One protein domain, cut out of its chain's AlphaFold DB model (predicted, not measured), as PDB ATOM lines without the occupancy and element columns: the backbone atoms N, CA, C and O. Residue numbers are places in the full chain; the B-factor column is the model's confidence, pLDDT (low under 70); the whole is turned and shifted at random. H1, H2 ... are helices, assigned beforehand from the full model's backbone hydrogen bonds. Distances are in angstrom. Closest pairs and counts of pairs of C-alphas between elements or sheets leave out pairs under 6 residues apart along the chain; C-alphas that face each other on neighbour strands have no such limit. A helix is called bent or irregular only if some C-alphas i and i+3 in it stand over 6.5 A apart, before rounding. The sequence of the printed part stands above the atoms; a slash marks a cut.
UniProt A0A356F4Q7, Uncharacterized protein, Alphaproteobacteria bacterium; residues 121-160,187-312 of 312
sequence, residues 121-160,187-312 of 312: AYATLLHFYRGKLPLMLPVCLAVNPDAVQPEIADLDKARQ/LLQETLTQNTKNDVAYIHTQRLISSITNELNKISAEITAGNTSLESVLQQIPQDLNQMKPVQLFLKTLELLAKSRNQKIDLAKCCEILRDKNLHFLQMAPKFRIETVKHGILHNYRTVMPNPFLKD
ATOM      1  N   ALA A 121       9.333  17.324 201.361       91.69
ATOM      2  CA  ALA A 121       8.769  16.438 200.345       91.69
ATOM      3  C   ALA A 121       7.382  15.864 200.694       91.69
ATOM      4  O   ALA A 121       6.542  15.740 199.799       91.69
ATOM      5  N   TYR A 122       7.106  15.521 201.958       91.81
ATOM      6  CA  TYR A 122       5.807  14.955 202.344       91.81
ATOM      7  C   TYR A 122       4.714  16.031 202.340       91.81
ATOM      8  O   TYR A 122       3.633  15.836 201.778       91.81
ATOM      9  N   ALA A 123       5.019  17.214 202.867       86.25
ATOM     10  CA  ALA A 123       4.138  18.366 202.785       86.25
ATOM     11  C   ALA A 123       3.911  18.798 201.323       86.25
ATOM     12  O   ALA A 123       2.783  19.125 200.952       86.25
ATOM     13  N   THR A 124       4.934  18.725 200.463       87.19
ATOM     14  CA  THR A 124       4.813  18.971 199.013       87.19
ATOM     15  C   THR A 124       3.885  17.956 198.345       87.19
ATOM     16  O   THR A 124       3.000  18.353 197.582       87.19
ATOM     17  N   LEU A 125       4.015  16.666 198.674       89.44
ATOM     18  CA  LEU A 125       3.130  15.600 198.195       89.44
ATOM     19  C   LEU A 125       1.669  15.883 198.553       89.44
ATOM     20  O   LEU A 125       0.792  15.861 197.689       89.44
ATOM     21  N   LEU A 126       1.406  16.206 199.819       85.38
ATOM     22  CA  LEU A 126       0.063  16.532 200.285       85.38
ATOM     23  C   LEU A 126      -0.456  17.855 199.728       85.38
ATOM     24  O   LEU A 126      -1.673  18.022 199.631       85.38
ATOM     25  N   HIS A 127       0.412  18.809 199.400       78.50
ATOM     26  CA  HIS A 127      -0.018  20.104 198.893       78.50
ATOM     27  C   HIS A 127      -0.331  20.050 197.399       78.50
ATOM     28  O   HIS A 127      -1.443  20.401 196.999       78.50
ATOM     29  N   PHE A 128       0.620  19.604 196.583       79.06
ATOM     30  CA  PHE A 128       0.549  19.739 195.127       79.06
ATOM     31  C   PHE A 128       0.156  18.444 194.425       79.06
ATOM     32  O   PHE A 128      -0.440  18.497 193.353       79.06
ATOM     33  N   TYR A 129       0.424  17.284 195.032       83.38
ATOM     34  CA  TYR A 129       0.420  16.004 194.323       83.38
ATOM     35  C   TYR A 129      -0.369  14.903 195.047       83.38
ATOM     36  O   TYR A 129       0.032  13.742 195.038       83.38
ATOM     37  N   ARG A 130      -1.527  15.230 195.639       82.75
ATOM     38  CA  ARG A 130      -2.360  14.272 196.404       82.75
ATOM     39  C   ARG A 130      -2.690  12.990 195.654       82.75
ATOM     40  O   ARG A 130      -2.652  11.918 196.248       82.75
ATOM     41  N   GLY A 131      -2.950  13.086 194.352       80.19
ATOM     42  CA  GLY A 131      -3.208  11.912 193.514       80.19
ATOM     43  C   GLY A 131      -2.040  10.929 193.428       80.19
ATOM     44  O   GLY A 131      -2.220   9.779 193.049       80.19
ATOM     45  N   LYS A 132      -0.841  11.355 193.827       85.88
ATOM     46  CA  LYS A 132       0.387  10.558 193.845       85.88
ATOM     47  C   LYS A 132       0.717  10.046 195.247       85.88
ATOM     48  O   LYS A 132       1.736   9.383 195.417       85.88
ATOM     49  N   LEU A 133      -0.131  10.312 196.248       87.50
ATOM     50  CA  LEU A 133       0.058   9.849 197.625       87.50
ATOM     51  C   LEU A 133       0.289   8.329 197.714       87.50
ATOM     52  O   LEU A 133       1.254   7.946 198.374       87.50
ATOM     53  N   PRO A 134      -0.482   7.460 197.024       85.00
ATOM     54  CA  PRO A 134      -0.253   6.016 197.092       85.00
ATOM     55  C   PRO A 134       1.116   5.579 196.549       85.00
ATOM     56  O   PRO A 134       1.677   4.590 197.016       85.00
ATOM     57  N   LEU A 135       1.671   6.347 195.606       88.62
ATOM     58  CA  LEU A 135       2.967   6.084 194.984       88.62
ATOM     59  C   LEU A 135       4.136   6.633 195.812       88.62
ATOM     60  O   LEU A 135       5.144   5.959 195.995       88.62
ATOM     61  N   MET A 136       4.010   7.857 196.323       93.75
ATOM     62  CA  MET A 136       5.120   8.571 196.961       93.75
ATOM     63  C   MET A 136       5.179   8.394 198.478       93.75
ATOM     64  O   MET A 136       6.261   8.515 199.046       93.75
ATOM     65  N   LEU A 137       4.075   8.064 199.158       95.50
ATOM     66  CA  LEU A 137       4.094   7.858 200.611       95.50
ATOM     67  C   LEU A 137       5.064   6.744 201.057       95.50
ATOM     68  O   LEU A 137       5.801   6.982 202.017       95.50
ATOM     69  N   PRO A 138       5.150   5.573 200.385       97.31
ATOM     70  CA  PRO A 138       6.166   4.569 200.712       97.31
ATOM     71  C   PRO A 138       7.600   5.111 200.617       97.31
ATOM     72  O   PRO A 138       8.439   4.776 201.450       97.31
ATOM     73  N   VAL A 139       7.867   5.984 199.640       97.94
ATOM     74  CA  VAL A 139       9.174   6.636 199.451       97.94
ATOM     75  C   VAL A 139       9.434   7.643 200.570       97.94
ATOM     76  O   VAL A 139      10.500   7.608 201.181       97.94
ATOM     77  N   CYS A 140       8.452   8.488 200.904       97.50
ATOM     78  CA  CYS A 140       8.558   9.443 202.008       97.50
ATOM     79  C   CYS A 140       8.862   8.746 203.337       97.50
ATOM     80  O   CYS A 140       9.776   9.166 204.046       97.50
ATOM     81  N   LEU A 141       8.145   7.657 203.637       98.06
ATOM     82  CA  LEU A 141       8.385   6.844 204.827       98.06
ATOM     83  C   LEU A 141       9.801   6.273 204.829       98.06
ATOM     84  O   LEU A 141      10.480   6.400 205.836       98.06
ATOM     85  N   ALA A 142      10.260   5.676 203.726       98.25
ATOM     86  CA  ALA A 142      11.588   5.066 203.653       98.25
ATOM     87  C   ALA A 142      12.729   6.084 203.822       98.25
ATOM     88  O   ALA A 142      13.735   5.771 204.458       98.25
ATOM     89  N   VAL A 143      12.589   7.287 203.255       97.44
ATOM     90  CA  VAL A 143      13.651   8.305 203.269       97.44
ATOM     91  C   VAL A 143      13.700   9.066 204.593       97.44
ATOM     92  O   VAL A 143      14.776   9.176 205.180       97.44
ATOM     93  N   ASN A 144      12.561   9.588 205.053       95.19
ATOM     94  CA  ASN A 144      12.463  10.388 206.271       95.19
ATOM     95  C   ASN A 144      11.118  10.121 206.970       95.19
ATOM     96  O   ASN A 144      10.163  10.883 206.784       95.19
ATOM     97  N   PRO A 145      11.017   9.047 207.773       95.38
ATOM     98  CA  PRO A 145       9.772   8.721 208.456       95.38
ATOM     99  C   PRO A 145       9.331   9.842 209.402       95.38
ATOM    100  O   PRO A 145       8.132  10.033 209.578       95.38
ATOM    101  N   ASP A 146      10.250  10.618 209.973       92.44
ATOM    102  CA  ASP A 146       9.929  11.686 210.926       92.44
ATOM    103  C   ASP A 146       9.243  12.890 210.270       92.44
ATOM    104  O   ASP A 146       8.499  13.596 210.941       92.44
ATOM    105  N   ALA A 147       9.416  13.106 208.964       90.50
ATOM    106  CA  ALA A 147       8.668  14.135 208.232       90.50
ATOM    107  C   ALA A 147       7.209  13.726 207.949       90.50
ATOM    108  O   ALA A 147       6.364  14.572 207.672       90.50
ATOM    109  N   VAL A 148       6.883  12.429 208.022       93.25
ATOM    110  CA  VAL A 148       5.517  11.935 207.800       93.25
ATOM    111  C   VAL A 148       4.719  12.048 209.097       93.25
ATOM    112  O   VAL A 148       4.756  11.142 209.940       93.25
ATOM    113  N   GLN A 149       4.013  13.167 209.245       89.00
ATOM    114  CA  GLN A 149       3.264  13.550 210.443       89.00
ATOM    115  C   GLN A 149       1.751  13.672 210.171       89.00
ATOM    116  O   GLN A 149       1.354  13.889 209.023       89.00
ATOM    117  N   PRO A 150       0.892  13.478 211.190       82.06
ATOM    118  CA  PRO A 150      -0.560  13.571 211.042       82.06
ATOM    119  C   PRO A 150      -1.057  15.001 210.807       82.06
ATOM    120  O   PRO A 150      -2.142  15.185 210.251       82.06
ATOM    121  N   GLU A 151      -0.294  16.009 211.222       78.81
ATOM    122  CA  GLU A 151      -0.570  17.404 210.914       78.81
ATOM    123  C   GLU A 151      -0.388  17.649 209.416       78.81
ATOM    124  O   GLU A 151       0.671  17.399 208.838       78.81
ATOM    125  N   ILE A 152      -1.427  18.183 208.775       67.31
ATOM    126  CA  ILE A 152      -1.353  18.585 207.371       67.31
ATOM    127  C   ILE A 152      -1.717  20.058 207.235       67.31
ATOM    128  O   ILE A 152      -2.567  20.577 207.961       67.31
ATOM    129  N   ALA A 153      -1.100  20.726 206.264       64.31
ATOM    130  CA  ALA A 153      -1.377  22.128 205.981       64.31
ATOM    131  C   ALA A 153      -2.870  22.381 205.669       64.31
ATOM    132  O   ALA A 153      -3.521  21.582 204.980       64.31
ATOM    133  N   ASP A 154      -3.412  23.520 206.135       64.56
ATOM    134  CA  ASP A 154      -4.766  23.968 205.760       64.56
ATOM    135  C   ASP A 154      -4.776  24.510 204.347       64.56
ATOM    136  O   ASP A 154      -4.428  25.663 204.092       64.56
ATOM    137  N   LEU A 155      -5.151  23.642 203.415       61.91
ATOM    138  CA  LEU A 155      -5.065  23.923 201.993       61.91
ATOM    139  C   LEU A 155      -6.425  23.900 201.317       61.91
ATOM    140  O   LEU A 155      -6.524  24.306 200.164       61.91
ATOM    141  N   ASP A 156      -7.483  23.482 202.009       64.44
ATOM    142  CA  ASP A 156      -8.810  23.392 201.402       64.44
ATOM    143  C   ASP A 156      -9.334  24.797 201.067       64.44
ATOM    144  O   ASP A 156      -9.811  25.029 199.956       64.44
ATOM    145  N   LYS A 157      -9.125  25.783 201.953       57.78
ATOM    146  CA  LYS A 157      -9.483  27.191 201.686       57.78
ATOM    147  C   LYS A 157      -8.611  27.847 200.611       57.78
ATOM    148  O   LYS A 157      -9.119  28.653 199.833       57.78
ATOM    149  N   ALA A 158      -7.315  27.529 200.570       57.16
ATOM    150  CA  ALA A 158      -6.394  28.069 199.567       57.16
ATOM    151  C   ALA A 158      -6.660  27.474 198.169       57.16
ATOM    152  O   ALA A 158      -6.661  28.192 197.174       57.16
ATOM    153  N   ARG A 159      -6.999  26.184 198.075       60.34
ATOM    154  CA  ARG A 159      -7.387  25.564 196.798       60.34
ATOM    155  C   ARG A 159      -8.751  26.040 196.302       60.34
ATOM    156  O   ARG A 159      -8.899  26.303 195.115       60.34
ATOM    157  N   GLN A 160      -9.727  26.220 197.197       51.84
ATOM    158  CA  GLN A 160     -11.070  26.708 196.839       51.84
ATOM    159  C   GLN A 160     -11.085  28.156 196.341       51.84
ATOM    160  O   GLN A 160     -11.939  28.516 195.538       51.84
ATOM    161  N   LEU A 187      -4.906  -1.856 196.367       39.16
ATOM    162  CA  LEU A 187      -4.796  -0.781 197.375       39.16
ATOM    163  C   LEU A 187      -4.380   0.560 196.748       39.16
ATOM    164  O   LEU A 187      -4.614   1.614 197.329       39.16
ATOM    165  N   LEU A 188      -3.826   0.523 195.531       42.53
ATOM    166  CA  LEU A 188      -3.563   1.685 194.674       42.53
ATOM    167  C   LEU A 188      -4.799   2.098 193.839       42.53
ATOM    168  O   LEU A 188      -4.726   3.052 193.073       42.53
ATOM    169  N   GLN A 189      -5.929   1.386 193.968       44.56
ATOM    170  CA  GLN A 189      -7.169   1.665 193.225       44.56
ATOM    171  C   GLN A 189      -7.991   2.829 193.792       44.56
ATOM    172  O   GLN A 189      -8.873   3.335 193.101       44.56
ATOM    173  N   GLU A 190      -7.727   3.276 195.024       50.56
ATOM    174  CA  GLU A 190      -8.338   4.507 195.522       50.56
ATOM    175  C   GLU A 190      -7.583   5.711 194.934       50.56
ATOM    176  O   GLU A 190      -6.644   6.244 195.528       50.56
ATOM    177  N   THR A 191      -7.964   6.117 193.723       56.41
ATOM    178  CA  THR A 191      -7.358   7.260 193.039       56.41
ATOM    179  C   THR A 191      -7.777   8.547 193.739       56.41
ATOM    180  O   THR A 191      -8.912   9.010 193.610       56.41
ATOM    181  N   LEU A 192      -6.857   9.151 194.491       62.59
ATOM    182  CA  LEU A 192      -7.054  10.514 194.964       62.59
ATOM    183  C   LEU A 192      -6.976  11.476 193.781       62.59
ATOM    184  O   LEU A 192      -6.139  11.329 192.891       62.59
ATOM    185  N   THR A 193      -7.830  12.492 193.778       69.94
ATOM    186  CA  THR A 193      -7.709  13.593 192.824       69.94
ATOM    187  C   THR A 193      -6.900  14.718 193.460       69.94
ATOM    188  O   THR A 193      -6.709  14.778 194.677       69.94
ATOM    189  N   GLN A 194      -6.411  15.652 192.647       65.38
ATOM    190  CA  GLN A 194      -5.689  16.820 193.160       65.38
ATOM    191  C   GLN A 194      -6.536  17.649 194.148       65.38
ATOM    192  O   GLN A 194      -6.001  18.231 195.089       65.38
ATOM    193  N   ASN A 195      -7.861  17.638 193.971       68.81
ATOM    194  CA  ASN A 195      -8.827  18.403 194.761       68.81
ATOM    195  C   ASN A 195      -9.403  17.623 195.956       68.81
ATOM    196  O   ASN A 195     -10.349  18.085 196.595       68.81
ATOM    197  N   THR A 196      -8.859  16.443 196.268       71.75
ATOM    198  CA  THR A 196      -9.242  15.671 197.451       71.75
ATOM    199  C   THR A 196      -9.104  16.517 198.719       71.75
ATOM    200  O   THR A 196      -8.070  17.153 198.926       71.75
ATOM    201  N   LYS A 197     -10.127  16.489 199.583       76.69
ATOM    202  CA  LYS A 197     -10.157  17.199 200.870       76.69
ATOM    203  C   LYS A 197      -9.101  16.692 201.857       76.69
ATOM    204  O   LYS A 197      -8.603  15.570 201.748       76.69
ATOM    205  N   ASN A 198      -8.768  17.537 202.826       75.81
ATOM    206  CA  ASN A 198      -7.768  17.260 203.855       75.81
ATOM    207  C   ASN A 198      -8.040  15.974 204.665       75.81
ATOM    208  O   ASN A 198      -7.143  15.147 204.821       75.81
ATOM    209  N   ASP A 199      -9.277  15.775 205.117       72.62
ATOM    210  CA  ASP A 199      -9.729  14.592 205.864       72.62
ATOM    211  C   ASP A 199      -9.577  13.289 205.064       72.62
ATOM    212  O   ASP A 199      -9.084  12.284 205.575       72.62
ATOM    213  N   VAL A 200      -9.935  13.317 203.783       79.56
ATOM    214  CA  VAL A 200      -9.792  12.166 202.891       79.56
ATOM    215  C   VAL A 200      -8.309  11.831 202.714       79.56
ATOM    216  O   VAL A 200      -7.904  10.702 202.980       79.56
ATOM    217  N   ALA A 201      -7.461  12.806 202.360       80.62
ATOM    218  CA  ALA A 201      -6.016  12.588 202.210       80.62
ATOM    219  C   ALA A 201      -5.362  12.020 203.488       80.62
ATOM    220  O   ALA A 201      -4.489  11.149 203.411       80.62
ATOM    221  N   TYR A 202      -5.822  12.466 204.659       82.00
ATOM    222  CA  TYR A 202      -5.409  11.922 205.949       82.00
ATOM    223  C   TYR A 202      -5.785  10.440 206.097       82.00
ATOM    224  O   TYR A 202      -4.920   9.609 206.382       82.00
ATOM    225  N   ILE A 203      -7.051  10.082 205.849       79.31
ATOM    226  CA  ILE A 203      -7.538   8.697 205.946       79.31
ATOM    227  C   ILE A 203      -6.755   7.775 205.000       79.31
ATOM    228  O   ILE A 203      -6.346   6.686 205.406       79.31
ATOM    229  N   HIS A 204      -6.482   8.207 203.765       83.12
ATOM    230  CA  HIS A 204      -5.670   7.416 202.832       83.12
ATOM    231  C   HIS A 204      -4.228   7.250 203.313       83.12
ATOM    232  O   HIS A 204      -3.694   6.142 203.239       83.12
ATOM    233  N   THR A 205      -3.609   8.305 203.853       88.50
ATOM    234  CA  THR A 205      -2.272   8.207 204.463       88.50
ATOM    235  C   THR A 205      -2.271   7.154 205.572       88.50
ATOM    236  O   THR A 205      -1.446   6.240 205.562       88.50
ATOM    237  N   GLN A 206      -3.230   7.237 206.497       84.69
ATOM    238  CA  GLN A 206      -3.360   6.312 207.621       84.69
ATOM    239  C   GLN A 206      -3.568   4.864 207.153       84.69
ATOM    240  O   GLN A 206      -2.893   3.959 207.647       84.69
ATOM    241  N   ARG A 207      -4.435   4.629 206.159       85.00
ATOM    242  CA  ARG A 207      -4.657   3.296 205.568       85.00
ATOM    243  C   ARG A 207      -3.402   2.723 204.916       85.00
ATOM    244  O   ARG A 207      -3.105   1.544 205.103       85.00
ATOM    245  N   LEU A 208      -2.651   3.540 204.179       88.50
ATOM    246  CA  LEU A 208      -1.403   3.118 203.543       88.50
ATOM    247  C   LEU A 208      -0.332   2.767 204.581       88.50
ATOM    248  O   LEU A 208       0.289   1.711 204.464       88.50
ATOM    249  N   ILE A 209      -0.162   3.584 205.627       92.00
ATOM    250  CA  ILE A 209       0.754   3.279 206.739       92.00
ATOM    251  C   ILE A 209       0.340   1.970 207.424       92.00
ATOM    252  O   ILE A 209       1.186   1.098 207.633       92.00
ATOM    253  N   SER A 210      -0.954   1.787 207.717       86.81
ATOM    254  CA  SER A 210      -1.488   0.542 208.287       86.81
ATOM    255  C   SER A 210      -1.194  -0.671 207.397       86.81
ATOM    256  O   SER A 210      -0.736  -1.700 207.890       86.81
ATOM    257  N   SER A 211      -1.412  -0.547 206.085       89.94
ATOM    258  CA  SER A 211      -1.165  -1.612 205.108       89.94
ATOM    259  C   SER A 211       0.313  -2.012 205.056       89.94
ATOM    260  O   SER A 211       0.639  -3.186 205.239       89.94
ATOM    261  N   ILE A 212       1.219  -1.037 204.914       94.50
ATOM    262  CA  ILE A 212       2.671  -1.273 204.915       94.50
ATOM    263  C   ILE A 212       3.105  -1.939 206.225       94.50
ATOM    264  O   ILE A 212       3.830  -2.931 206.203       94.50
ATOM    265  N   THR A 213       2.627  -1.431 207.363       93.62
ATOM    266  CA  THR A 213       2.959  -1.959 208.695       93.62
ATOM    267  C   THR A 213       2.531  -3.418 208.846       93.62
ATOM    268  O   THR A 213       3.307  -4.248 209.321       93.62
ATOM    269  N   ASN A 214       1.309  -3.754 208.429       91.50
ATOM    270  CA  ASN A 214       0.782  -5.113 208.527       91.50
ATOM    271  C   ASN A 214       1.576  -6.095 207.663       91.50
ATOM    272  O   ASN A 214       1.945  -7.166 208.144       91.50
ATOM    273  N   GLU A 215       1.882  -5.727 206.420       94.69
ATOM    274  CA  GLU A 215       2.665  -6.584 205.528       94.69
ATOM    275  C   GLU A 215       4.120  -6.734 206.002       94.69
ATOM    276  O   GLU A 215       4.657  -7.838 205.962       94.69
ATOM    277  N   LEU A 216       4.744  -5.678 206.542       97.12
ATOM    278  CA  LEU A 216       6.075  -5.785 207.156       97.12
ATOM    279  C   LEU A 216       6.085  -6.718 208.367       97.12
ATOM    280  O   LEU A 216       7.015  -7.507 208.512       97.12
ATOM    281  N   ASN A 217       5.059  -6.667 209.221       94.88
ATOM    282  CA  ASN A 217       4.951  -7.586 210.357       94.88
ATOM    283  C   ASN A 217       4.826  -9.047 209.888       94.88
ATOM    284  O   ASN A 217       5.445  -9.920 210.492       94.88
ATOM    285  N   LYS A 218       4.085  -9.316 208.801       96.69
ATOM    286  CA  LYS A 218       4.008 -10.659 208.196       96.69
ATOM    287  C   LYS A 218       5.374 -11.121 207.687       96.69
ATOM    288  O   LYS A 218       5.824 -12.193 208.075       96.69
ATOM    289  N   ILE A 219       6.063 -10.277 206.915       97.62
ATOM    290  CA  ILE A 219       7.424 -10.550 206.421       97.62
ATOM    291  C   ILE A 219       8.379 -10.837 207.592       97.62
ATOM    292  O   ILE A 219       9.121 -11.817 207.574       97.62
ATOM    293  N   SER A 220       8.340 -10.017 208.645       97.69
ATOM    294  CA  SER A 220       9.174 -10.204 209.836       97.69
ATOM    295  C   SER A 220       8.869 -11.515 210.566       97.69
ATOM    296  O   SER A 220       9.791 -12.154 211.075       97.69
ATOM    297  N   ALA A 221       7.601 -11.930 210.624       97.44
ATOM    298  CA  ALA A 221       7.201 -13.197 211.230       97.44
ATOM    299  C   ALA A 221       7.706 -14.397 210.414       97.44
ATOM    300  O   ALA A 221       8.254 -15.332 210.994       97.44
ATOM    301  N   GLU A 222       7.604 -14.353 209.082       97.94
ATOM    302  CA  GLU A 222       8.125 -15.405 208.198       97.94
ATOM    303  C   GLU A 222       9.647 -15.553 208.301       97.94
ATOM    304  O   GLU A 222      10.154 -16.675 208.343       97.94
ATOM    305  N   ILE A 223      10.374 -14.435 208.398       97.50
ATOM    306  CA  ILE A 223      11.829 -14.443 208.609       97.50
ATOM    307  C   ILE A 223      12.174 -15.031 209.981       97.50
ATOM    308  O   ILE A 223      13.069 -15.867 210.085       97.50
ATOM    309  N   THR A 224      11.445 -14.645 211.033       96.75
ATOM    310  CA  THR A 224      11.669 -15.163 212.398       96.75
ATOM    311  C   THR A 224      11.384 -16.663 212.492       96.75
ATOM    312  O   THR A 224      12.086 -17.380 213.198       96.75
ATOM    313  N   ALA A 225      10.386 -17.148 211.750       96.81
ATOM    314  CA  ALA A 225      10.059 -18.567 211.647       96.81
ATOM    315  C   ALA A 225      11.068 -19.376 210.808       96.81
ATOM    316  O   ALA A 225      10.963 -20.597 210.752       96.81
ATOM    317  N   GLY A 226      12.034 -18.720 210.151       96.12
ATOM    318  CA  GLY A 226      13.010 -19.371 209.275       96.12
ATOM    319  C   GLY A 226      12.454 -19.785 207.908       96.12
ATOM    320  O   GLY A 226      13.116 -20.526 207.187       96.12
ATOM    321  N   ASN A 227      11.263 -19.306 207.529       96.25
ATOM    322  CA  ASN A 227      10.609 -19.661 206.264       96.25
ATOM    323  C   ASN A 227      11.172 -18.883 205.065       96.25
ATOM    324  O   ASN A 227      11.049 -19.323 203.923       96.25
ATOM    325  N   THR A 228      11.757 -17.709 205.306       96.56
ATOM    326  CA  THR A 228      12.354 -16.850 204.274       96.56
ATOM    327  C   THR A 228      13.475 -15.993 204.866       96.56
ATOM    328  O   THR A 228      13.724 -16.009 206.072       96.56
ATOM    329  N   SER A 229      14.159 -15.220 204.024       97.62
ATOM    330  CA  SER A 229      15.153 -14.223 204.430       97.62
ATOM    331  C   SER A 229      14.807 -12.855 203.845       97.62
ATOM    332  O   SER A 229      14.135 -12.760 202.818       97.62
ATOM    333  N   LEU A 230      15.297 -11.774 204.466       97.00
ATOM    334  CA  LEU A 230      15.101 -10.423 203.926       97.00
ATOM    335  C   LEU A 230      15.677 -10.292 202.509       97.00
ATOM    336  O   LEU A 230      15.071  -9.656 201.654       97.00
ATOM    337  N   GLU A 231      16.819 -10.924 202.246       97.00
ATOM    338  CA  GLU A 231      17.431 -10.938 200.919       97.00
ATOM    339  C   GLU A 231      16.527 -11.619 199.883       97.00
ATOM    340  O   GLU A 231      16.281 -11.048 198.823       97.00
ATOM    341  N   SER A 232      15.959 -12.784 200.217       97.31
ATOM    342  CA  SER A 232      14.999 -13.479 199.352       97.31
ATOM    343  C   SER A 232      13.763 -12.617 199.078       97.31
ATOM    344  O   SER A 232      13.334 -12.493 197.932       97.31
ATOM    345  N   VAL A 233      13.223 -11.952 200.105       97.62
ATOM    346  CA  VAL A 233      12.080 -11.035 199.954       97.62
ATOM    347  C   VAL A 233      12.417  -9.885 199.002       97.62
ATOM    348  O   VAL A 233      11.633  -9.595 198.101       97.62
ATOM    349  N   LEU A 234      13.587  -9.254 199.150       97.56
ATOM    350  CA  LEU A 234      14.027  -8.153 198.282       97.56
ATOM    351  C   LEU A 234      14.249  -8.596 196.827       97.56
ATOM    352  O   LEU A 234      13.933  -7.841 195.906       97.56
ATOM    353  N   GLN A 235      14.761  -9.811 196.610       96.75
ATOM    354  CA  GLN A 235      14.961 -10.386 195.274       96.75
ATOM    355  C   GLN A 235      13.639 -10.689 194.553       96.75
ATOM    356  O   GLN A 235      13.587 -10.625 193.326       96.75
ATOM    357  N   GLN A 236      12.572 -10.983 195.300       96.25
ATOM    358  CA  GLN A 236      11.239 -11.263 194.756       96.25
ATOM    359  C   GLN A 236      10.426  -9.998 194.436       96.25
ATOM    360  O   GLN A 236       9.367 -10.095 193.813       96.25
ATOM    361  N   ILE A 237      10.886  -8.808 194.846       95.88
ATOM    362  CA  ILE A 237      10.215  -7.549 194.504       95.88
ATOM    363  C   ILE A 237      10.294  -7.339 192.980       95.88
ATOM    364  O   ILE A 237      11.401  -7.353 192.429       95.88
ATOM    365  N   PRO A 238       9.156  -7.121 192.287       89.81
ATOM    366  CA  PRO A 238       9.159  -6.905 190.843       89.81
ATOM    367  C   PRO A 238       9.973  -5.660 190.481       89.81
ATOM    368  O   PRO A 238      10.045  -4.713 191.254       89.81
ATOM    369  N   GLN A 239      10.589  -5.646 189.296       85.31
ATOM    370  CA  GLN A 239      11.334  -4.470 188.816       85.31
ATOM    371  C   GLN A 239      10.408  -3.366 188.304       85.31
ATOM    372  O   GLN A 239      10.742  -2.188 188.394       85.31
ATOM    373  N   ASP A 240       9.258  -3.756 187.754       79.69
ATOM    374  CA  ASP A 240       8.247  -2.822 187.285       79.69
ATOM    375  C   ASP A 240       7.554  -2.182 188.490       79.69
ATOM    376  O   ASP A 240       6.893  -2.864 189.280       79.69
ATOM    377  N   LEU A 241       7.713  -0.864 188.623       83.69
ATOM    378  CA  LEU A 241       7.089  -0.060 189.674       83.69
ATOM    379  C   LEU A 241       5.578  -0.306 189.752       83.69
ATOM    380  O   LEU A 241       4.996  -0.390 190.828       83.69
ATOM    381  N   ASN A 242       4.979  -0.517 188.589       79.50
ATOM    382  CA  ASN A 242       3.579  -0.808 188.381       79.50
ATOM    383  C   ASN A 242       3.158  -2.227 188.759       79.50
ATOM    384  O   ASN A 242       2.141  -2.710 188.289       79.50
ATOM    385  N   GLN A 243       3.975  -2.978 189.472       81.62
ATOM    386  CA  GLN A 243       3.593  -4.273 190.029       81.62
ATOM    387  C   GLN A 243       3.919  -4.325 191.521       81.62
ATOM    388  O   GLN A 243       3.627  -5.316 192.189       81.62
ATOM    389  N   MET A 244       4.540  -3.264 192.048       87.56
ATOM    390  CA  MET A 244       4.945  -3.190 193.436       87.56
ATOM    391  C   MET A 244       3.750  -2.840 194.316       87.56
ATOM    392  O   MET A 244       3.096  -1.811 194.158       87.56
ATOM    393  N   LYS A 245       3.534  -3.657 195.341       91.06
ATOM    394  CA  LYS A 245       2.714  -3.278 196.492       91.06
ATOM    395  C   LYS A 245       3.403  -2.149 197.277       91.06
ATOM    396  O   LYS A 245       4.636  -2.078 197.280       91.06
ATOM    397  N   PRO A 246       2.663  -1.335 198.054       92.44
ATOM    398  CA  PRO A 246       3.249  -0.256 198.858       92.44
ATOM    399  C   PRO A 246       4.421  -0.689 199.757       92.44
ATOM    400  O   PRO A 246       5.443  -0.010 199.811       92.44
ATOM    401  N   VAL A 247       4.321  -1.852 200.413       95.81
ATOM    402  CA  VAL A 247       5.410  -2.403 201.244       95.81
ATOM    403  C   VAL A 247       6.656  -2.761 200.430       95.81
ATOM    404  O   VAL A 247       7.776  -2.556 200.889       95.81
ATOM    405  N   GLN A 248       6.472  -3.262 199.209       96.69
ATOM    406  CA  GLN A 248       7.572  -3.613 198.317       96.69
ATOM    407  C   GLN A 248       8.273  -2.346 197.833       96.69
ATOM    408  O   GLN A 248       9.497  -2.298 197.835       96.69
ATOM    409  N   LEU A 249       7.519  -1.291 197.511       96.44
ATOM    410  CA  LEU A 249       8.097   0.001 197.151       96.44
ATOM    411  C   LEU A 249       8.883   0.632 198.313       96.44
ATOM    412  O   LEU A 249       9.996   1.123 198.113       96.44
ATOM    413  N   PHE A 250       8.345   0.567 199.534       98.44
ATOM    414  CA  PHE A 250       9.047   0.982 200.753       98.44
ATOM    415  C   PHE A 250      10.374   0.219 200.925       98.44
ATOM    416  O   PHE A 250      11.434   0.837 201.030       98.44
ATOM    417  N   LEU A 251      10.338  -1.118 200.872       98.44
ATOM    418  CA  LEU A 251      11.528  -1.968 201.009       98.44
ATOM    419  C   LEU A 251      12.539  -1.749 199.879       98.44
ATOM    420  O   LEU A 251      13.739  -1.713 200.137       98.44
ATOM    421  N   LYS A 252      12.076  -1.556 198.639       97.75
ATOM    422  CA  LYS A 252      12.948  -1.293 197.491       97.75
ATOM    423  C   LYS A 252      13.634   0.063 197.599       97.75
ATOM    424  O   LYS A 252      14.817   0.181 197.287       97.75
ATOM    425  N   THR A 253      12.924   1.071 198.103       98.19
ATOM    426  CA  THR A 253      13.508   2.385 198.402       98.19
ATOM    427  C   THR A 253      14.573   2.264 199.493       98.19
ATOM    428  O   THR A 253      15.682   2.768 199.319       98.19
ATOM    429  N   LEU A 254      14.292   1.534 200.580       98.25
ATOM    430  CA  LEU A 254      15.285   1.257 201.624       98.25
ATOM    431  C   LEU A 254      16.489   0.475 201.099       98.25
ATOM    432  O   LEU A 254      17.609   0.779 201.488       98.25
ATOM    433  N   GLU A 255      16.290  -0.493 200.202       98.00
ATOM    434  CA  GLU A 255      17.384  -1.245 199.583       98.00
ATOM    435  C   GLU A 255      18.323  -0.316 198.800       98.00
ATOM    436  O   GLU A 255      19.546  -0.431 198.916       98.00
ATOM    437  N   LEU A 256      17.773   0.635 198.036       96.81
ATOM    438  CA  LEU A 256      18.569   1.639 197.325       96.81
ATOM    439  C   LEU A 256      19.371   2.514 198.293       96.81
ATOM    440  O   LEU A 256      20.568   2.719 198.075       96.81
ATOM    441  N   LEU A 257      18.738   2.986 199.372       97.56
ATOM    442  CA  LEU A 257      19.392   3.799 200.401       97.56
ATOM    443  C   LEU A 257      20.497   3.011 201.121       97.56
ATOM    444  O   LEU A 257      21.634   3.477 201.189       97.56
ATOM    445  N   ALA A 258      20.198   1.797 201.574       97.56
ATOM    446  CA  ALA A 258      21.128   0.886 202.233       97.56
ATOM    447  C   ALA A 258      22.373   0.633 201.366       97.56
ATOM    448  O   ALA A 258      23.498   0.881 201.800       97.56
ATOM    449  N   LYS A 259      22.174   0.263 200.091       96.50
ATOM    450  CA  LYS A 259      23.269   0.070 199.125       96.50
ATOM    451  C   LYS A 259      24.082   1.342 198.906       96.50
ATOM    452  O   LYS A 259      25.303   1.276 198.823       96.50
ATOM    453  N   SER A 260      23.425   2.498 198.797       94.62
ATOM    454  CA  SER A 260      24.119   3.773 198.580       94.62
ATOM    455  C   SER A 260      24.996   4.201 199.757       94.62
ATOM    456  O   SER A 260      26.049   4.795 199.535       94.62
ATOM    457  N   ARG A 261      24.588   3.838 200.977       94.69
ATOM    458  CA  ARG A 261      25.243   4.204 202.236       94.69
ATOM    459  C   ARG A 261      26.191   3.127 202.769       94.69
ATOM    460  O   ARG A 261      26.833   3.361 203.785       94.69
ATOM    461  N   ASN A 262      26.287   1.974 202.100       95.69
ATOM    462  CA  ASN A 262      26.972   0.780 202.610       95.69
ATOM    463  C   ASN A 262      26.456   0.354 204.000       95.69
ATOM    464  O   ASN A 262      27.230   0.041 204.898       95.69
ATOM    465  N   GLN A 263      25.134   0.376 204.160       97.06
ATOM    466  CA  GLN A 263      24.420   0.007 205.380       97.06
ATOM    467  C   GLN A 263      23.488  -1.179 205.108       97.06
ATOM    468  O   GLN A 263      23.226  -1.543 203.959       97.06
ATOM    469  N   LYS A 264      22.954  -1.775 206.171       97.69
ATOM    470  CA  LYS A 264      21.958  -2.850 206.129       97.69
ATOM    471  C   LYS A 264      20.609  -2.342 206.614       97.69
ATOM    472  O   LYS A 264      20.535  -1.482 207.487       97.69
ATOM    473  N   ILE A 265      19.535  -2.915 206.074       98.44
ATOM    474  CA  ILE A 265      18.175  -2.647 206.550       98.44
ATOM    475  C   ILE A 265      17.992  -3.295 207.927       98.44
ATOM    476  O   ILE A 265      18.200  -4.500 208.091       98.44
ATOM    477  N   ASP A 266      17.566  -2.507 208.909       98.00
ATOM    478  CA  ASP A 266      17.106  -2.988 210.205       98.00
ATOM    479  C   ASP A 266      15.591  -3.228 210.174       98.00
ATOM    480  O   ASP A 266      14.785  -2.351 210.489       98.00
ATOM    481  N   LEU A 267      15.193  -4.439 209.774       97.50
ATOM    482  CA  LEU A 267      13.780  -4.803 209.654       97.50
ATOM    483  C   LEU A 267      13.026  -4.708 210.989       97.50
ATOM    484  O   LEU A 267      11.858  -4.321 210.999       97.50
ATOM    485  N   ALA A 268      13.681  -5.024 212.110       96.38
ATOM    486  CA  ALA A 268      13.057  -4.917 213.424       96.38
ATOM    487  C   ALA A 268      12.704  -3.456 213.722       96.38
ATOM    488  O   ALA A 268      11.573  -3.165 214.126       96.38
ATOM    489  N   LYS A 269      13.626  -2.530 213.423       97.88
ATOM    490  CA  LYS A 269      13.383  -1.097 213.593       97.88
ATOM    491  C   LYS A 269      12.349  -0.549 212.607       97.88
ATOM    492  O   LYS A 269      11.540   0.294 212.997       97.88
ATOM    493  N   CYS A 270      12.292  -1.077 211.377       98.31
ATOM    494  CA  CYS A 270      11.196  -0.805 210.436       98.31
ATOM    495  C   CYS A 270       9.831  -1.132 211.048       98.31
ATOM    496  O   CYS A 270       8.934  -0.289 211.043       98.31
ATOM    497  N   CYS A 271       9.677  -2.343 211.587       97.75
ATOM    498  CA  CYS A 271       8.428  -2.792 212.197       97.75
ATOM    499  C   CYS A 271       8.057  -1.975 213.441       97.75
ATOM    500  O   CYS A 271       6.888  -1.639 213.606       97.75
ATOM    501  N   GLU A 272       9.025  -1.664 214.303       97.88
ATOM    502  CA  GLU A 272       8.820  -0.858 215.513       97.88
ATOM    503  C   GLU A 272       8.306   0.546 215.167       97.88
ATOM    504  O   GLU A 272       7.181   0.900 215.517       97.88
ATOM    505  N   ILE A 273       9.076   1.314 214.394       97.88
ATOM    506  CA  ILE A 273       8.762   2.719 214.102       97.88
ATOM    507  C   ILE A 273       7.481   2.849 213.282       97.88
ATOM    508  O   ILE A 273       6.690   3.761 213.522       97.88
ATOM    509  N   LEU A 274       7.246   1.969 212.300       97.81
ATOM    510  CA  LEU A 274       6.020   2.049 211.505       97.81
ATOM    511  C   LEU A 274       4.787   1.636 212.306       97.81
ATOM    512  O   LEU A 274       3.723   2.212 212.089       97.81
ATOM    513  N   ARG A 275       4.914   0.727 213.282       95.88
ATOM    514  CA  ARG A 275       3.829   0.420 214.225       95.88
ATOM    515  C   ARG A 275       3.503   1.622 215.103       95.88
ATOM    516  O   ARG A 275       2.327   1.969 215.210       95.88
ATOM    517  N   ASP A 276       4.517   2.273 215.661       96.62
ATOM    518  CA  ASP A 276       4.336   3.463 216.495       96.62
ATOM    519  C   ASP A 276       3.734   4.616 215.688       96.62
ATOM    520  O   ASP A 276       2.767   5.246 216.116       96.62
ATOM    521  N   LYS A 277       4.222   4.833 214.462       94.69
ATOM    522  CA  LYS A 277       3.658   5.822 213.539       94.69
ATOM    523  C   LYS A 277       2.215   5.496 213.168       94.69
ATOM    524  O   LYS A 277       1.369   6.385 213.179       94.69
ATOM    525  N   ASN A 278       1.906   4.235 212.874       91.38
ATOM    526  CA  ASN A 278       0.540   3.818 212.578       91.38
ATOM    527  C   ASN A 278      -0.396   4.079 213.766       91.38
ATOM    528  O   ASN A 278      -1.485   4.623 213.592       91.38
ATOM    529  N   LEU A 279       0.045   3.735 214.979       89.50
ATOM    530  CA  LEU A 279      -0.697   4.006 216.206       89.50
ATOM    531  C   LEU A 279      -0.913   5.510 216.404       89.50
ATOM    532  O   LEU A 279      -2.023   5.921 216.736       89.50
ATOM    533  N   HIS A 280       0.108   6.325 216.144       91.12
ATOM    534  CA  HIS A 280       0.012   7.777 216.231       91.12
ATOM    535  C   HIS A 280      -1.051   8.339 215.272       91.12
ATOM    536  O   HIS A 280      -1.950   9.057 215.709       91.12
ATOM    537  N   PHE A 281      -1.040   7.933 213.997       86.38
ATOM    538  CA  PHE A 281      -2.071   8.321 213.023       86.38
ATOM    539  C   PHE A 281      -3.477   7.828 213.416       86.38
ATOM    540  O   PHE A 281      -4.459   8.550 213.237       86.38
ATOM    541  N   LEU A 282      -3.605   6.626 213.984       79.69
ATOM    542  CA  LEU A 282      -4.891   6.106 214.469       79.69
ATOM    543  C   LEU A 282      -5.429   6.916 215.658       79.69
ATOM    544  O   LEU A 282      -6.608   7.260 215.688       79.69
ATOM    545  N   GLN A 283      -4.570   7.254 216.620       81.69
ATOM    546  CA  GLN A 283      -4.934   8.059 217.791       81.69
ATOM    547  C   GLN A 283      -5.270   9.507 217.423       81.69
ATOM    548  O   GLN A 283      -6.118  10.128 218.068       81.69
ATOM    549  N   MET A 284      -4.616  10.034 216.388       78.12
ATOM    550  CA  MET A 284      -4.854  11.379 215.881       78.12
ATOM    551  C   MET A 284      -6.061  11.465 214.950       78.12
ATOM    552  O   MET A 284      -6.601  12.553 214.817       78.12
ATOM    553  N   ALA A 285      -6.565  10.365 214.379       67.50
ATOM    554  CA  ALA A 285      -7.694  10.412 213.443       67.50
ATOM    555  C   ALA A 285      -8.957  11.105 214.010       67.50
ATOM    556  O   ALA A 285      -9.496  11.981 213.334       67.50
ATOM    557  N   PRO A 286      -9.406  10.837 215.258       58.56
ATOM    558  CA  PRO A 286     -10.544  11.547 215.856       58.56
ATOM    559  C   PRO A 286     -10.239  13.006 216.227       58.56
ATOM    560  O   PRO A 286     -11.147  13.770 216.538       58.56
ATOM    561  N   LYS A 287      -8.955  13.374 216.268       68.38
ATOM    562  CA  LYS A 287      -8.441  14.684 216.690       68.38
ATOM    563  C   LYS A 287      -7.663  15.364 215.569       68.38
ATOM    564  O   LYS A 287      -6.825  16.212 215.868       68.38
ATOM    565  N   PHE A 288      -7.891  14.961 214.319       64.88
ATOM    566  CA  PHE A 288      -7.090  15.395 213.187       64.88
ATOM    567  C   PHE A 288      -7.078  16.923 213.130       64.88
ATOM    568  O   PHE A 288      -8.129  17.570 213.191       64.88
ATOM    569  N   ARG A 289      -5.870  17.490 213.077       63.78
ATOM    570  CA  ARG A 289      -5.654  18.932 213.088       63.78
ATOM    571  C   ARG A 289      -5.104  19.377 211.759       63.78
ATOM    572  O   ARG A 289      -4.204  18.766 211.188       63.78
ATOM    573  N   ILE A 290      -5.650  20.491 211.312       62.00
ATOM    574  CA  ILE A 290      -5.149  21.191 210.158       62.00
ATOM    575  C   ILE A 290      -4.257  22.319 210.672       62.00
ATOM    576  O   ILE A 290      -4.742  23.227 211.346       62.00
ATOM    577  N   GLU A 291      -2.962  22.251 210.378       64.94
ATOM    578  CA  GLU A 291      -1.975  23.206 210.881       64.94
ATOM    579  C   GLU A 291      -1.006  23.622 209.774       64.94
ATOM    580  O   GLU A 291      -0.427  22.794 209.073       64.94
ATOM    581  N   THR A 292      -0.798  24.929 209.610       59.22
ATOM    582  CA  THR A 292       0.257  25.446 208.734       59.22
ATOM    583  C   THR A 292       1.555  25.529 209.523       59.22
ATOM    584  O   THR A 292       1.830  26.529 210.186       59.22
ATOM    585  N   VAL A 293       2.366  24.479 209.437       57.03
ATOM    586  CA  VAL A 293       3.683  24.445 210.076       57.03
ATOM    587  C   VAL A 293       4.751  24.844 209.062       57.03
ATOM    588  O   VAL A 293       4.878  24.244 207.990       57.03
ATOM    589  N   LYS A 294       5.544  25.868 209.394       56.66
ATOM    590  CA  LYS A 294       6.747  26.190 208.625       56.66
ATOM    591  C   LYS A 294       7.798  25.130 208.938       56.66
ATOM    592  O   LYS A 294       8.299  25.078 210.058       56.66
ATOM    593  N   HIS A 295       8.137  24.311 207.951       57.25
ATOM    594  CA  HIS A 295       9.160  23.292 208.117       57.25
ATOM    595  C   HIS A 295      10.530  23.963 207.989       57.25
ATOM    596  O   HIS A 295      10.929  24.434 206.924       57.25
ATOM    597  N   GLY A 296      11.233  24.092 209.112       52.19
ATOM    598  CA  GLY A 296      12.639  24.473 209.097       52.19
ATOM    599  C   GLY A 296      13.458  23.264 208.676       52.19
ATOM    600  O   GLY A 296      13.445  22.256 209.378       52.19
ATOM    601  N   ILE A 297      14.180  23.337 207.557       58.16
ATOM    602  CA  ILE A 297      15.132  22.270 207.253       58.16
ATOM    603  C   ILE A 297      16.310  22.383 208.218       58.16
ATOM    604  O   ILE A 297      17.098  23.329 208.159       58.16
ATOM    605  N   LEU A 298      16.469  21.363 209.061       55.78
ATOM    606  CA  LEU A 298      17.747  21.063 209.689       55.78
ATOM    607  C   LEU A 298      18.634  20.413 208.618       55.78
ATOM    608  O   LEU A 298      18.505  19.228 208.313       55.78
ATOM    609  N   HIS A 299      19.486  21.209 207.975       61.81
ATOM    610  CA  HIS A 299      20.430  20.710 206.975       61.81
ATOM    611  C   HIS A 299      21.846  20.803 207.521       61.81
ATOM    612  O   HIS A 299      22.362  21.899 207.749       61.81
ATOM    613  N   ASN A 300      22.485  19.648 207.702       65.69
ATOM    614  CA  ASN A 300      23.910  19.574 207.989       65.69
ATOM    615  C   ASN A 300      24.640  18.931 206.809       65.69
ATOM    616  O   ASN A 300      24.700  17.715 206.660       65.69
ATOM    617  N   TYR A 301      25.246  19.788 205.998       65.31
ATOM    618  CA  TYR A 301      25.968  19.468 204.770       65.31
ATOM    619  C   TYR A 301      27.242  18.629 204.962       65.31
ATOM    620  O   TYR A 301      27.896  18.264 203.982       65.31
ATOM    621  N   ARG A 302      27.643  18.361 206.211       68.88
ATOM    622  CA  ARG A 302      28.835  17.565 206.552       68.88
ATOM    623  C   ARG A 302      28.515  16.124 206.923       68.88
ATOM    624  O   ARG A 302      29.437  15.327 207.062       68.88
ATOM    625  N   THR A 303      27.243  15.790 207.104       81.62
ATOM    626  CA  THR A 303      26.820  14.487 207.619       81.62
ATOM    627  C   THR A 303      25.752  13.888 206.726       81.62
ATOM    628  O   THR A 303      24.933  14.610 206.168       81.62
ATOM    629  N   VAL A 304      25.734  12.566 206.613       87.88
ATOM    630  CA  VAL A 304      24.584  11.861 206.043       87.88
ATOM    631  C   VAL A 304      23.467  11.879 207.082       87.88
ATOM    632  O   VAL A 304      23.725  11.655 208.264       87.88
ATOM    633  N   MET A 305      22.238  12.162 206.655       90.81
ATOM    634  CA  MET A 305      21.065  12.121 207.520       90.81
ATOM    635  C   MET A 305      20.936  10.728 208.146       90.81
ATOM    636  O   MET A 305      20.824   9.751 207.389       90.81
ATOM    637  N   PRO A 306      20.901  10.608 209.485       92.19
ATOM    638  CA  PRO A 306      20.569   9.346 210.126       92.19
ATOM    639  C   PRO A 306      19.241   8.827 209.570       92.19
ATOM    640  O   PRO A 306      18.272   9.575 209.476       92.19
ATOM    641  N   ASN A 307      19.213   7.566 209.150       95.88
ATOM    642  CA  ASN A 307      17.976   6.906 208.760       95.88
ATOM    643  C   ASN A 307      17.736   5.789 209.777       95.88
ATOM    644  O   ASN A 307      18.575   4.893 209.871       95.88
ATOM    645  N   PRO A 308      16.638   5.834 210.544       96.94
ATOM    646  CA  PRO A 308      16.450   4.913 211.656       96.94
ATOM    647  C   PRO A 308      16.178   3.472 211.199       96.94
ATOM    648  O   PRO A 308      16.190   2.560 212.015       96.94
ATOM    649  N   PHE A 309      15.948   3.251 209.903       98.31
ATOM    650  CA  PHE A 309      15.773   1.931 209.304       98.31
ATOM    651  C   PHE A 309      17.074   1.299 208.824       98.31
ATOM    652  O   PHE A 309      17.048   0.175 208.325       98.31
ATOM    653  N   LEU A 310      18.198   2.010 208.921       97.50
ATOM    654  CA  LEU A 310      19.493   1.552 208.442       97.50
ATOM    655  C   LEU A 310      20.487   1.447 209.599       97.50
ATOM    656  O   LEU A 310      20.502   2.286 210.498       97.50
ATOM    657  N   LYS A 311      21.336   0.423 209.548       95.81
ATOM    658  CA  LYS A 311      22.447   0.205 210.480       95.81
ATOM    659  C   LYS A 311      23.721  -0.164 209.736       95.81
ATOM    660  O   LYS A 311      23.644  -0.691 208.625       95.81
ATOM    661  N   ASP A 312      24.859   0.102 210.358       90.94
ATOM    662  CA  ASP A 312      26.176  -0.266 209.828       90.94
ATOM    663  C   ASP A 312      26.405  -1.795 209.846       90.94
ATOM    664  O   ASP A 312      25.860  -2.489 210.742       90.94
TER     665      ASP A 312
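AT A GLANCE: This is residues 121 to 160 and 187 to 312 of the 312 residues of an uncharacterized protein of Alphaproteobacteria bacterium (UniProt A0A356F4Q7). Two long helices, H4 and H7, run side by side in opposite directions, and on another side of H4 the helices H2 and H6 pack on successive parts of it. H1 folds back on H2 as a helical hairpin, the short H5 packs across H6, and the last stretch, residues 288 to 312, makes a wide loop whose residues 296 to 303 stick out before it returns beside residues 264 to 265. The printed part has 166 residues with seven named helices, H1 to H7 in chain order, and no named strand; the class is all helix. It is compact, with a radius of gyration of the C-alphas of 16.4 A and spans of 52 by 41 by 31 A.

HOW THE PARTS SIT: H1, residues 121 to 128, touches H2, residues 130 to 143, as a hairpin at a shallow tilt of 5 degrees, opposite ways; their closest C-alphas, Tyr 122 and Cys 140, are 6.2 A apart. H2 touches H6, residues 246 to 261, at a steep tilt of 42 degrees, closest at the C-alphas of Pro 138 and Phe 250, 4.6 A. H4, residues 198 to 224, touches H2 with residues 201 to 208 alone, closest at the C-alphas of Ala 201 and Arg 130, 7.1 A. With residues 208 to 216 alone H4 touches residues 246 to 250 of H6, only just about perpendicular at 71 degrees; the C-alphas of Ile 212 and Val 247 are closest, 4.7 A. H7, residues 267 to 287, touches H4 at a shallow tilt of 28 degrees, opposite ways, closest at the C-alphas of Asn 278 and Ser 210, 5.8 A. H5, residues 230 to 235, touches residues 248 to 255 of H6, about perpendicular at 80 degrees, closest at the C-alphas of Leu 234 and Lys 252, 7.0 A. H3, residues 156 to 160, touches no helix. Every O i to N i+4 pair is within hydrogen-bond range in H1, H3, H4, H5 and H6, against 6 of 10 in H2 and 15 of 17 in H7.

IN THESE COORDINATES: H1 begins at C-alpha 121, (8.769, 16.438, 200.345). H2 is irregular, with C-alphas 131 and 134 7.5 A apart. H4 measures 38.8 A, H6 22.7 A and H7 30.4 A. H7 is only just irregular, with C-alphas 283 and 286 6.9 A apart, and ends at C-alpha 287, (-8.441, 14.684, 216.690).

THE WHOLE: Residues 161 to 186 are not printed, and C-alphas 160 and 187 are 28.2 A apart across the cut. The link from H2 to H3 is long. Mean pLDDT of the printed part is 84.7; residues 152 to 160, 187 to 195 and 285 to 302 hold the 36 residues under 70.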